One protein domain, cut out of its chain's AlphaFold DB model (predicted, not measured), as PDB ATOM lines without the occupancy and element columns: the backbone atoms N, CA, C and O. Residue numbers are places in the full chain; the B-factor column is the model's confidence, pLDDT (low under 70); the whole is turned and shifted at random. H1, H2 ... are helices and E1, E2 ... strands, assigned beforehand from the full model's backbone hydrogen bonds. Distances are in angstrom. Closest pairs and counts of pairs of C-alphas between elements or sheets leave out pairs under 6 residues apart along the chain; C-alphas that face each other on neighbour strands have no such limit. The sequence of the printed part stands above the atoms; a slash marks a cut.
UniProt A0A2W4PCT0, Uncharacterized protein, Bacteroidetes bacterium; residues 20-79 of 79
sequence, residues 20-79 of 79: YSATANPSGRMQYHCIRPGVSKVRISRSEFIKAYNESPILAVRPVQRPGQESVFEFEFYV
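What this domain is: This is residues 20 to 79 of the 79 residues of an uncharacterized protein of Bacteroidetes bacterium (UniProt A0A2W4PCT0). A single twisted antiparallel sheet of five strands has one short helix, H1, packed slantwise over one face, and its other face is bare of helices. The turn between E1 and E2 and the long loop of residues 64 to 74 both reach toward one end of the longest axis. The printed part has 60 residues, with five named strands and one named helix along the chain as E1 E2 E3 H1 E4 E5, and a sheet order of E3 - E2 - E1 - E5 - E4. The class is mixed, and the whole is compact, with a radius of gyration of the C-alphas of 11.6 A and spans of 31 by 24 by 20 A.

How they stand to each other: E1, residues 20 to 24, is an inner strand between E2, residues 30 to 35, and E5, residues 75 to 78. E1 and E2 form a hairpin, with N 31 and O 23 2.7 A apart. E1 and E5 are antiparallel at 173 degrees, with N 20 and O 77 2.9 A apart. The edge strands are E3, residues 42 to 44, with N 42 and O 34 of E2 2.9 A apart, and E4, residues 60 to 63, with N 62 and O 76 of E5 2.8 A apart. E1, E2 and E3 form a meander, each strand the antiparallel neighbour of the one before. H1, residues 46 to 55, is on the sheet at a height of 9.6 A, making two layers, a helix on one face of a sheet. It lies over E1, and only just over E2 and E5, with 3 of its C-alphas falling on each; on the local plane it stands at 45 degrees to E1, slantwise to the strands. The closest C-alphas of H1 and E2 are those of Arg 46 and Tyr 32, 6.2 A apart. In H1 every O i to N i+4 pair is within hydrogen-bond range.

Where its parts are: E1 begins at C-alpha 20 (30.716, 7.920, 82.444) and is 13.5 A long. E2 is 16.5 A and H1 14.1 A long, H1 ending at C-alpha 55 (34.865, 0.535, 73.019). E3, E4 and E5 measure 6.4 A, 10.2 A and 10.3 A, and E5 ends at C-alpha 78 (37.342, 7.712, 82.972).

The domain as a whole: The C-alphas farthest apart, of Glu 55 and Gly 68, are 32.0 A apart. The link from E4 to E5 is long, with 11 residues. The printed part has no cut, and no printed residue has a pLDDT under 70.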
ATOM      1  N   TYR A  20      32.013   8.568  82.548       97.75
ATOM      2  CA  TYR A  20      30.716   7.920  82.444       97.75
ATOM      3  C   TYR A  20      30.338   7.354  83.808       97.75
ATOM      4  O   TYR A  20      31.166   6.702  84.439       97.75
ATOM      5  N   SER A  21      29.107   7.589  84.275       97.19
ATOM      6  CA  SER A  21      28.623   7.081  85.569       97.19
ATOM      7  C   SER A  21      27.424   6.153  85.406       97.19
ATOM      8  O   SER A  21      26.460   6.514  84.730       97.19
ATOM      9  N   ALA A  22      27.441   5.017  86.101       96.50
ATOM     10  CA  ALA A  22      26.281   4.166  86.345       96.50
ATOM     11  C   ALA A  22      25.915   4.250  87.830       96.50
ATOM     12  O   ALA A  22      26.665   3.809  88.697       96.50
ATOM     13  N   THR A  23      24.768   4.862  88.112       94.50
ATOM     14  CA  THR A  23      24.305   5.202  89.464       94.50
ATOM     15  C   THR A  23      22.834   4.844  89.622       94.50
ATOM     16  O   THR A  23      22.031   5.275  88.797       94.50
ATOM     17  N   ALA A  24      22.432   4.124  90.667       92.00
ATOM     18  CA  ALA A  24      21.024   3.877  90.940       92.00
ATOM     19  C   ALA A  24      20.350   5.107  91.557       92.00
ATOM     20  O   ALA A  24      20.957   5.913  92.266       92.00
ATOM     21  N   ASN A  25      19.068   5.278  91.260       89.88
ATOM     22  CA  ASN A  25      18.223   6.246  91.948       89.88
ATOM     23  C   ASN A  25      17.662   5.643  93.258       89.88
ATOM     24  O   ASN A  25      17.902   4.467  93.541       89.88
ATOM     25  N   PRO A  26      16.876   6.401  94.048       86.38
ATOM     26  CA  PRO A  26      16.262   5.875  95.269       86.38
ATOM     27  C   PRO A  26      15.341   4.666  95.054       86.38
ATOM     28  O   PRO A  26      15.168   3.869  95.966       86.38
ATOM     29  N   SER A  27      14.779   4.485  93.850       86.88
ATOM     30  CA  SER A  27      13.981   3.299  93.506       86.88
ATOM     31  C   SER A  27      14.806   2.111  92.997       86.88
ATOM     32  O   SER A  27      14.235   1.133  92.521       86.88
ATOM     33  N   GLY A  28      16.140   2.185  93.055       85.19
ATOM     34  CA  GLY A  28      17.052   1.123  92.617       85.19
ATOM     35  C   GLY A  28      17.250   1.030  91.101       85.19
ATOM     36  O   GLY A  28      17.999   0.183  90.623       85.19
ATOM     37  N   ARG A  29      16.615   1.902  90.306       90.44
ATOM     38  CA  ARG A  29      16.783   1.913  88.847       90.44
ATOM     39  C   ARG A  29      18.099   2.575  88.466       90.44
ATOM     40  O   ARG A  29      18.346   3.730  88.823       90.44
ATOM     41  N   MET A  30      18.897   1.865  87.673       93.62
ATOM     42  CA  MET A  30      20.177   2.362  87.181       93.62
ATOM     43  C   MET A  30      19.993   3.561  86.244       93.62
ATOM     44  O   MET A  30      19.148   3.558  85.346       93.62
ATOM     45  N   GLN A  31      20.802   4.591  86.456       95.62
ATOM     46  CA  GLN A  31      20.849   5.814  85.670       95.62
ATOM     47  C   GLN A  31      22.255   6.027  85.125       95.62
ATOM     48  O   GLN A  31      23.234   5.928  85.866       95.62
ATOM     49  N   TYR A  32      22.329   6.375  83.845       97.62
ATOM     50  CA  TYR A  32      23.582   6.525  83.123       97.62
ATOM     51  C   TYR A  32      23.812   7.986  82.764       97.62
ATOM     52  O   TYR A  32      22.889   8.682  82.327       97.62
ATOM     53  N   HIS A  33      25.040   8.449  82.954       97.62
ATOM     54  CA  HIS A  33      25.421   9.822  82.652       97.62
ATOM     55  C   HIS A  33      26.790   9.881  81.990       97.62
ATOM     56  O   HIS A  33      27.625   9.011  82.230       97.62
ATOM     57  N   CYS A  34      27.022  10.938  81.220       96.69
ATOM     58  CA  CYS A  34      28.346  11.347  80.778       96.69
ATOM     59  C   CYS A  34      28.662  12.754  81.306       96.69
ATOM     60  O   CYS A  34      27.774  13.591  81.502       96.69
ATOM     61  N   ILE A  35      29.932  12.998  81.604       94.56
ATOM     62  CA  ILE A  35      30.431  14.247  82.168       94.56
ATOM     63  C   ILE A  35      31.708  14.597  81.415       94.56
ATOM     64  O   ILE A  35      32.701  13.876  81.501       94.56
ATOM     65  N   ARG A  36      31.699  15.723  80.705       93.06
ATOM     66  CA  ARG A  36      32.923  16.314  80.158       93.06
ATOM     67  C   ARG A  36      33.516  17.257  81.213       93.06
ATOM     68  O   ARG A  36      32.755  18.030  81.796       93.06
ATOM     69  N   PRO A  37      34.836  17.236  81.473       86.62
ATOM     70  CA  PRO A  37      35.474  18.194  82.373       86.62
ATOM     71  C   PRO A  37      35.086  19.636  82.035       86.62
ATOM     72  O   PRO A  37      35.138  20.036  80.875       86.62
ATOM     73  N   GLY A  38      34.680  20.403  83.047       86.88
ATOM     74  CA  GLY A  38      34.239  21.791  82.874       86.88
ATOM     75  C   GLY A  38      32.828  21.965  82.292       86.88
ATOM     76  O   GLY A  38      32.408  23.097  82.088       86.88
ATOM     77  N   VAL A  39      32.087  20.880  82.043       90.12
ATOM     78  CA  VAL A  39      30.709  20.910  81.525       90.12
ATOM     79  C   VAL A  39      29.762  20.217  82.507       90.12
ATOM     80  O   VAL A  39      30.168  19.402  83.338       90.12
ATOM     81  N   SER A  40      28.477  20.551  82.419       87.62
ATOM     82  CA  SER A  40      27.410  19.910  83.179       87.62
ATOM     83  C   SER A  40      27.247  18.422  82.840       87.62
ATOM     84  O   SER A  40      27.530  17.954  81.736       87.62
ATOM     85  N   LYS A  41      26.765  17.670  83.834       92.88
ATOM     86  CA  LYS A  41      26.429  16.248  83.731       92.88
ATOM     87  C   LYS A  41      25.230  16.056  82.800       92.88
ATOM     88  O   LYS A  41      24.179  16.651  83.029       92.88
ATOM     89  N   VAL A  42      25.367  15.188  81.800       96.12
ATOM     90  CA  VAL A  42      24.315  14.881  80.820       96.12
ATOM     91  C   VAL A  42      23.822  13.453  81.025       96.12
ATOM     92  O   VAL A  42      24.612  12.539  81.261       96.12
ATOM     93  N   ARG A  43      22.502  13.246  80.963       96.62
ATOM     94  CA  ARG A  43      21.906  11.907  81.018       96.62
ATOM     95  C   ARG A  43      22.029  11.232  79.657       96.62
ATOM     96  O   ARG A  43      21.690  11.837  78.646       96.62
ATOM     97  N   ILE A  44      22.448   9.972  79.658       97.75
ATOM     98  CA  ILE A  44      22.611   9.166  78.445       97.75
ATOM     99  C   ILE A  44      21.804   7.872  78.532       97.75
ATOM    100  O   ILE A  44      21.294   7.491  79.592       97.75
ATOM    101  N   SER A  45      21.679   7.184  77.400       97.94
ATOM    102  CA  SER A  45      21.032   5.873  77.352       97.94
ATOM    103  C   SER A  45      21.930   4.767  77.926       97.94
ATOM    104  O   SER A  45      23.155   4.888  77.970       97.94
ATOM    105  N   ARG A  46      21.323   3.637  78.315       97.12
ATOM    106  CA  ARG A  46      22.068   2.426  78.704       97.12
ATOM    107  C   ARG A  46      22.962   1.926  77.568       97.12
ATOM    108  O   ARG A  46      24.094   1.536  77.818       97.12
ATOM    109  N   SER A  47      22.449   1.921  76.339       98.25
ATOM    110  CA  SER A  47      23.183   1.424  75.171       98.25
ATOM    111  C   SER A  47      24.420   2.269  74.885       98.25
ATOM    112  O   SER A  47      25.482   1.721  74.615       98.25
ATOM    113  N   GLU A  48      24.303   3.592  75.013       97.94
ATOM    114  CA  GLU A  48      25.436   4.510  74.873       97.94
ATOM    115  C   GLU A  48      26.491   4.276  75.956       97.94
ATOM    116  O   GLU A  48      27.677   4.198  75.649       97.94
ATOM    117  N   PHE A  49      26.067   4.083  77.208       97.81
ATOM    118  CA  PHE A  49      26.983   3.755  78.300       97.81
ATOM    119  C   PHE A  49      27.726   2.433  78.059       97.81
ATOM    120  O   PHE A  49      28.941   2.378  78.224       97.81
ATOM    121  N   ILE A  50      27.016   1.376  77.642       97.75
ATOM    122  CA  ILE A  50      27.618   0.064  77.344       97.75
ATOM    123  C   ILE A  50      28.609   0.177  76.187       97.75
ATOM    124  O   ILE A  50      29.706  -0.367  76.269       97.75
ATOM    125  N   LYS A  51      28.242   0.909  75.132       98.19
ATOM    126  CA  LYS A  51      29.130   1.168  74.002       98.19
ATOM    127  C   LYS A  51      30.408   1.867  74.466       98.19
ATOM    128  O   LYS A  51      31.500   1.396  74.177       98.19
ATOM    129  N   ALA A  52      30.271   2.939  75.247       97.44
ATOM    130  CA  ALA A  52      31.412   3.657  75.797       97.44
ATOM    131  C   ALA A  52      32.285   2.756  76.685       97.44
ATOM    132  O   ALA A  52      33.503   2.814  76.564       97.44
ATOM    133  N   TYR A  53      31.694   1.901  77.522       97.44
ATOM    134  CA  TYR A  53      32.443   0.982  78.383       97.44
ATOM    135  C   TYR A  53      33.227  -0.072  77.587       97.44
ATOM    136  O   TYR A  53      34.363  -0.381  77.927       97.44
ATOM    137  N   ASN A  54      32.639  -0.607  76.517       97.62
ATOM    138  CA  ASN A  54      33.256  -1.676  75.731       97.62
ATOM    139  C   ASN A  54      34.278  -1.171  74.703       97.62
ATOM    140  O   ASN A  54      35.205  -1.901  74.365       97.62
ATOM    141  N   GLU A  55      34.090   0.038  74.167       98.12
ATOM    142  CA  GLU A  55      34.865   0.535  73.019       98.12
ATOM    143  C   GLU A  55      35.865   1.643  73.378       98.12
ATOM    144  O   GLU A  55      36.788   1.907  72.608       98.12
ATOM    145  N   SER A  56      35.702   2.322  74.518       97.00
ATOM    146  CA  SER A  56      36.584   3.438  74.877       97.00
ATOM    147  C   SER A  56      37.888   2.967  75.525       97.00
ATOM    148  O   SER A  56      37.889   1.981  76.263       97.00
ATOM    149  N   PRO A  57      38.997   3.711  75.357       95.44
ATOM    150  CA  PRO A  57      40.236   3.456  76.086       95.44
ATOM    151  C   PRO A  57      40.100   3.892  77.554       95.44
ATOM    152  O   PRO A  57      40.475   5.004  77.920       95.44
ATOM    153  N   ILE A  58      39.530   3.029  78.398       96.06
ATOM    154  CA  ILE A  58      39.316   3.321  79.820       96.06
ATOM    155  C   ILE A  58      40.662   3.508  80.532       96.06
ATOM    156  O   ILE A  58      41.486   2.598  80.588       96.06
ATOM    157  N   LEU A  59      40.852   4.686  81.124       94.19
ATOM    158  CA  LEU A  59      42.034   5.060  81.900       94.19
ATOM    159  C   LEU A  59      41.939   4.596  83.355       94.19
ATOM    160  O   LEU A  59      42.937   4.214  83.961       94.19
ATOM    161  N   ALA A  60      40.739   4.676  83.933       92.81
ATOM    162  CA  ALA A  60      40.486   4.302  85.318       92.81
ATOM    163  C   ALA A  60      39.014   3.938  85.533       92.81
ATOM    164  O   ALA A  60      38.129   4.439  84.837       92.81
ATOM    165  N   VAL A  61      38.756   3.120  86.554       94.38
ATOM    166  CA  VAL A  61      37.412   2.806  87.051       94.38
ATOM    167  C   VAL A  61      37.368   3.103  88.543       94.38
ATOM    168  O   VAL A  61      38.274   2.729  89.287       94.38
ATOM    169  N   ARG A  62      36.308   3.774  88.985       92.25
ATOM    170  CA  ARG A  62      36.071   4.128  90.380       92.25
ATOM    171  C   ARG A  62      34.756   3.505  90.843       92.25
ATOM    172  O   ARG A  62      33.707   3.912  90.344       92.25
ATOM    173  N   PRO A  63      34.772   2.558  91.794       92.19
ATOM    174  CA  PRO A  63      33.537   2.112  92.421       92.19
ATOM    175  C   PRO A  63      32.916   3.275  93.202       92.19
ATOM    176  O   PRO A  63      33.612   4.023  93.893       92.19
ATOM    177  N   VAL A  64      31.601   3.430  93.091       90.19
ATOM    178  CA  VAL A  64      30.836   4.418  93.850       90.19
ATOM    179  C   VAL A  64      30.143   3.673  94.980       90.19
ATOM    180  O   VAL A  64      29.148   2.988  94.779       90.19
ATOM    181  N   GLN A  65      30.696   3.774  96.187       83.31
ATOM    182  CA  GLN A  65      30.058   3.209  97.371       83.31
ATOM    183  C   GLN A  65      29.021   4.198  97.902       83.31
ATOM    184  O   GLN A  65      29.368   5.323  98.271       83.31
ATOM    185  N   ARG A  66      27.755   3.776  97.962       79.62
ATOM    186  CA  ARG A  66      26.704   4.508  98.672       79.62
ATOM    187  C   ARG A  66      26.294   3.770  99.943       79.62
ATOM    188  O   ARG A  66      25.830   2.632  99.850       79.62
ATOM    189  N   PRO A  67      26.411   4.416 101.117       77.75
ATOM    190  CA  PRO A  67      25.876   3.869 102.357       77.75
ATOM    191  C   PRO A  67      24.386   3.529 102.202       77.75
ATOM    192  O   PRO A  67      23.618   4.341 101.688       77.75
ATOM    193  N   GLY A  68      23.984   2.326 102.619       76.31
ATOM    194  CA  GLY A  68      22.591   1.863 102.543       76.31
ATOM    195  C   GLY A  68      22.149   1.270 101.195       76.31
ATOM    196  O   GLY A  68      20.998   0.859 101.077       76.31
ATOM    197  N   GLN A  69      23.032   1.182 100.194       73.62
ATOM    198  CA  GLN A  69      22.786   0.493  98.914       73.62
ATOM    199  C   GLN A  69      23.844  -0.590  98.651       73.62
ATOM    200  O   GLN A  69      24.482  -0.631  97.604       73.62
ATOM    201  N   GLU A  70      24.023  -1.497  99.611       72.44
ATOM    202  CA  GLU A  70      25.070  -2.535  99.562       72.44
ATOM    203  C   GLU A  70      24.874  -3.571  98.443       72.44
ATOM    204  O   GLU A  70      25.824  -4.233  98.035       72.44
ATOM    205  N   SER A  71      23.657  -3.702  97.913       77.06
ATOM    206  CA  SER A  71      23.316  -4.666  96.862       77.06
ATOM    207  C   SER A  71      23.459  -4.128  95.434       77.06
ATOM    208  O   SER A  71      23.194  -4.862  94.481       77.06
ATOM    209  N   VAL A  72      23.862  -2.863  95.255       82.31
ATOM    210  CA  VAL A  72      23.942  -2.227  93.934       82.31
ATOM    211  C   VAL A  72      25.384  -1.875  93.593       82.31
ATOM    212  O   VAL A  72      26.028  -1.078  94.270       82.31
ATOM    213  N   PHE A  73      25.873  -2.429  92.484       84.62
ATOM    214  CA  PHE A  73      27.170  -2.060  91.929       84.62
ATOM    215  C   PHE A  73      27.049  -0.772  91.118       84.62
ATOM    216  O   PHE A  73      26.548  -0.766  89.992       84.62
ATOM    217  N   GLU A  74      27.526   0.319  91.702       93.31
ATOM    218  CA  GLU A  74      27.662   1.611  91.043       93.31
ATOM    219  C   GLU A  74      29.130   1.911  90.772       93.31
ATOM    220  O   GLU A  74      30.014   1.585  91.570       93.31
ATOM    221  N   PHE A  75      29.408   2.551  89.642       95.56
ATOM    222  CA  PHE A  75      30.768   2.926  89.295       95.56
ATOM    223  C   PHE A  75      30.807   4.060  88.281       95.56
ATOM    224  O   PHE A  75      29.839   4.363  87.576       95.56
ATOM    225  N   GLU A  76      31.981   4.662  88.203       96.06
ATOM    226  CA  GLU A  76      32.376   5.592  87.165       96.06
ATOM    227  C   GLU A  76      33.590   5.052  86.424       96.06
ATOM    228  O   GLU A  76      34.433   4.375  87.014       96.06
ATOM    229  N   PHE A  77      33.706   5.375  85.142       96.50
ATOM    230  CA  PHE A  77      34.928   5.132  84.388       96.50
ATOM    231  C   PHE A  77      35.359   6.382  83.629       96.50
ATOM    232  O   PHE A  77      34.532   7.185  83.189       96.50
ATOM    233  N   TYR A  78      36.672   6.543  83.526       95.69
ATOM    234  CA  TYR A  78      37.342   7.712  82.972       95.69
ATOM    235  C   TYR A  78      37.952   7.327  81.630       95.69
ATOM    236  O   TYR A  78      38.650   6.316  81.546       95.69
ATOM    237  N   VAL A  79      37.686   8.134  80.609       94.75
ATOM    238  CA  VAL A  79      38.188   7.997  79.232       94.75
ATOM    239  C   VAL A  79      38.893   9.278  78.844       94.75
ATOM    240  O   VAL A  79      38.311  10.349  79.123       94.75
TER     241      VAL A  79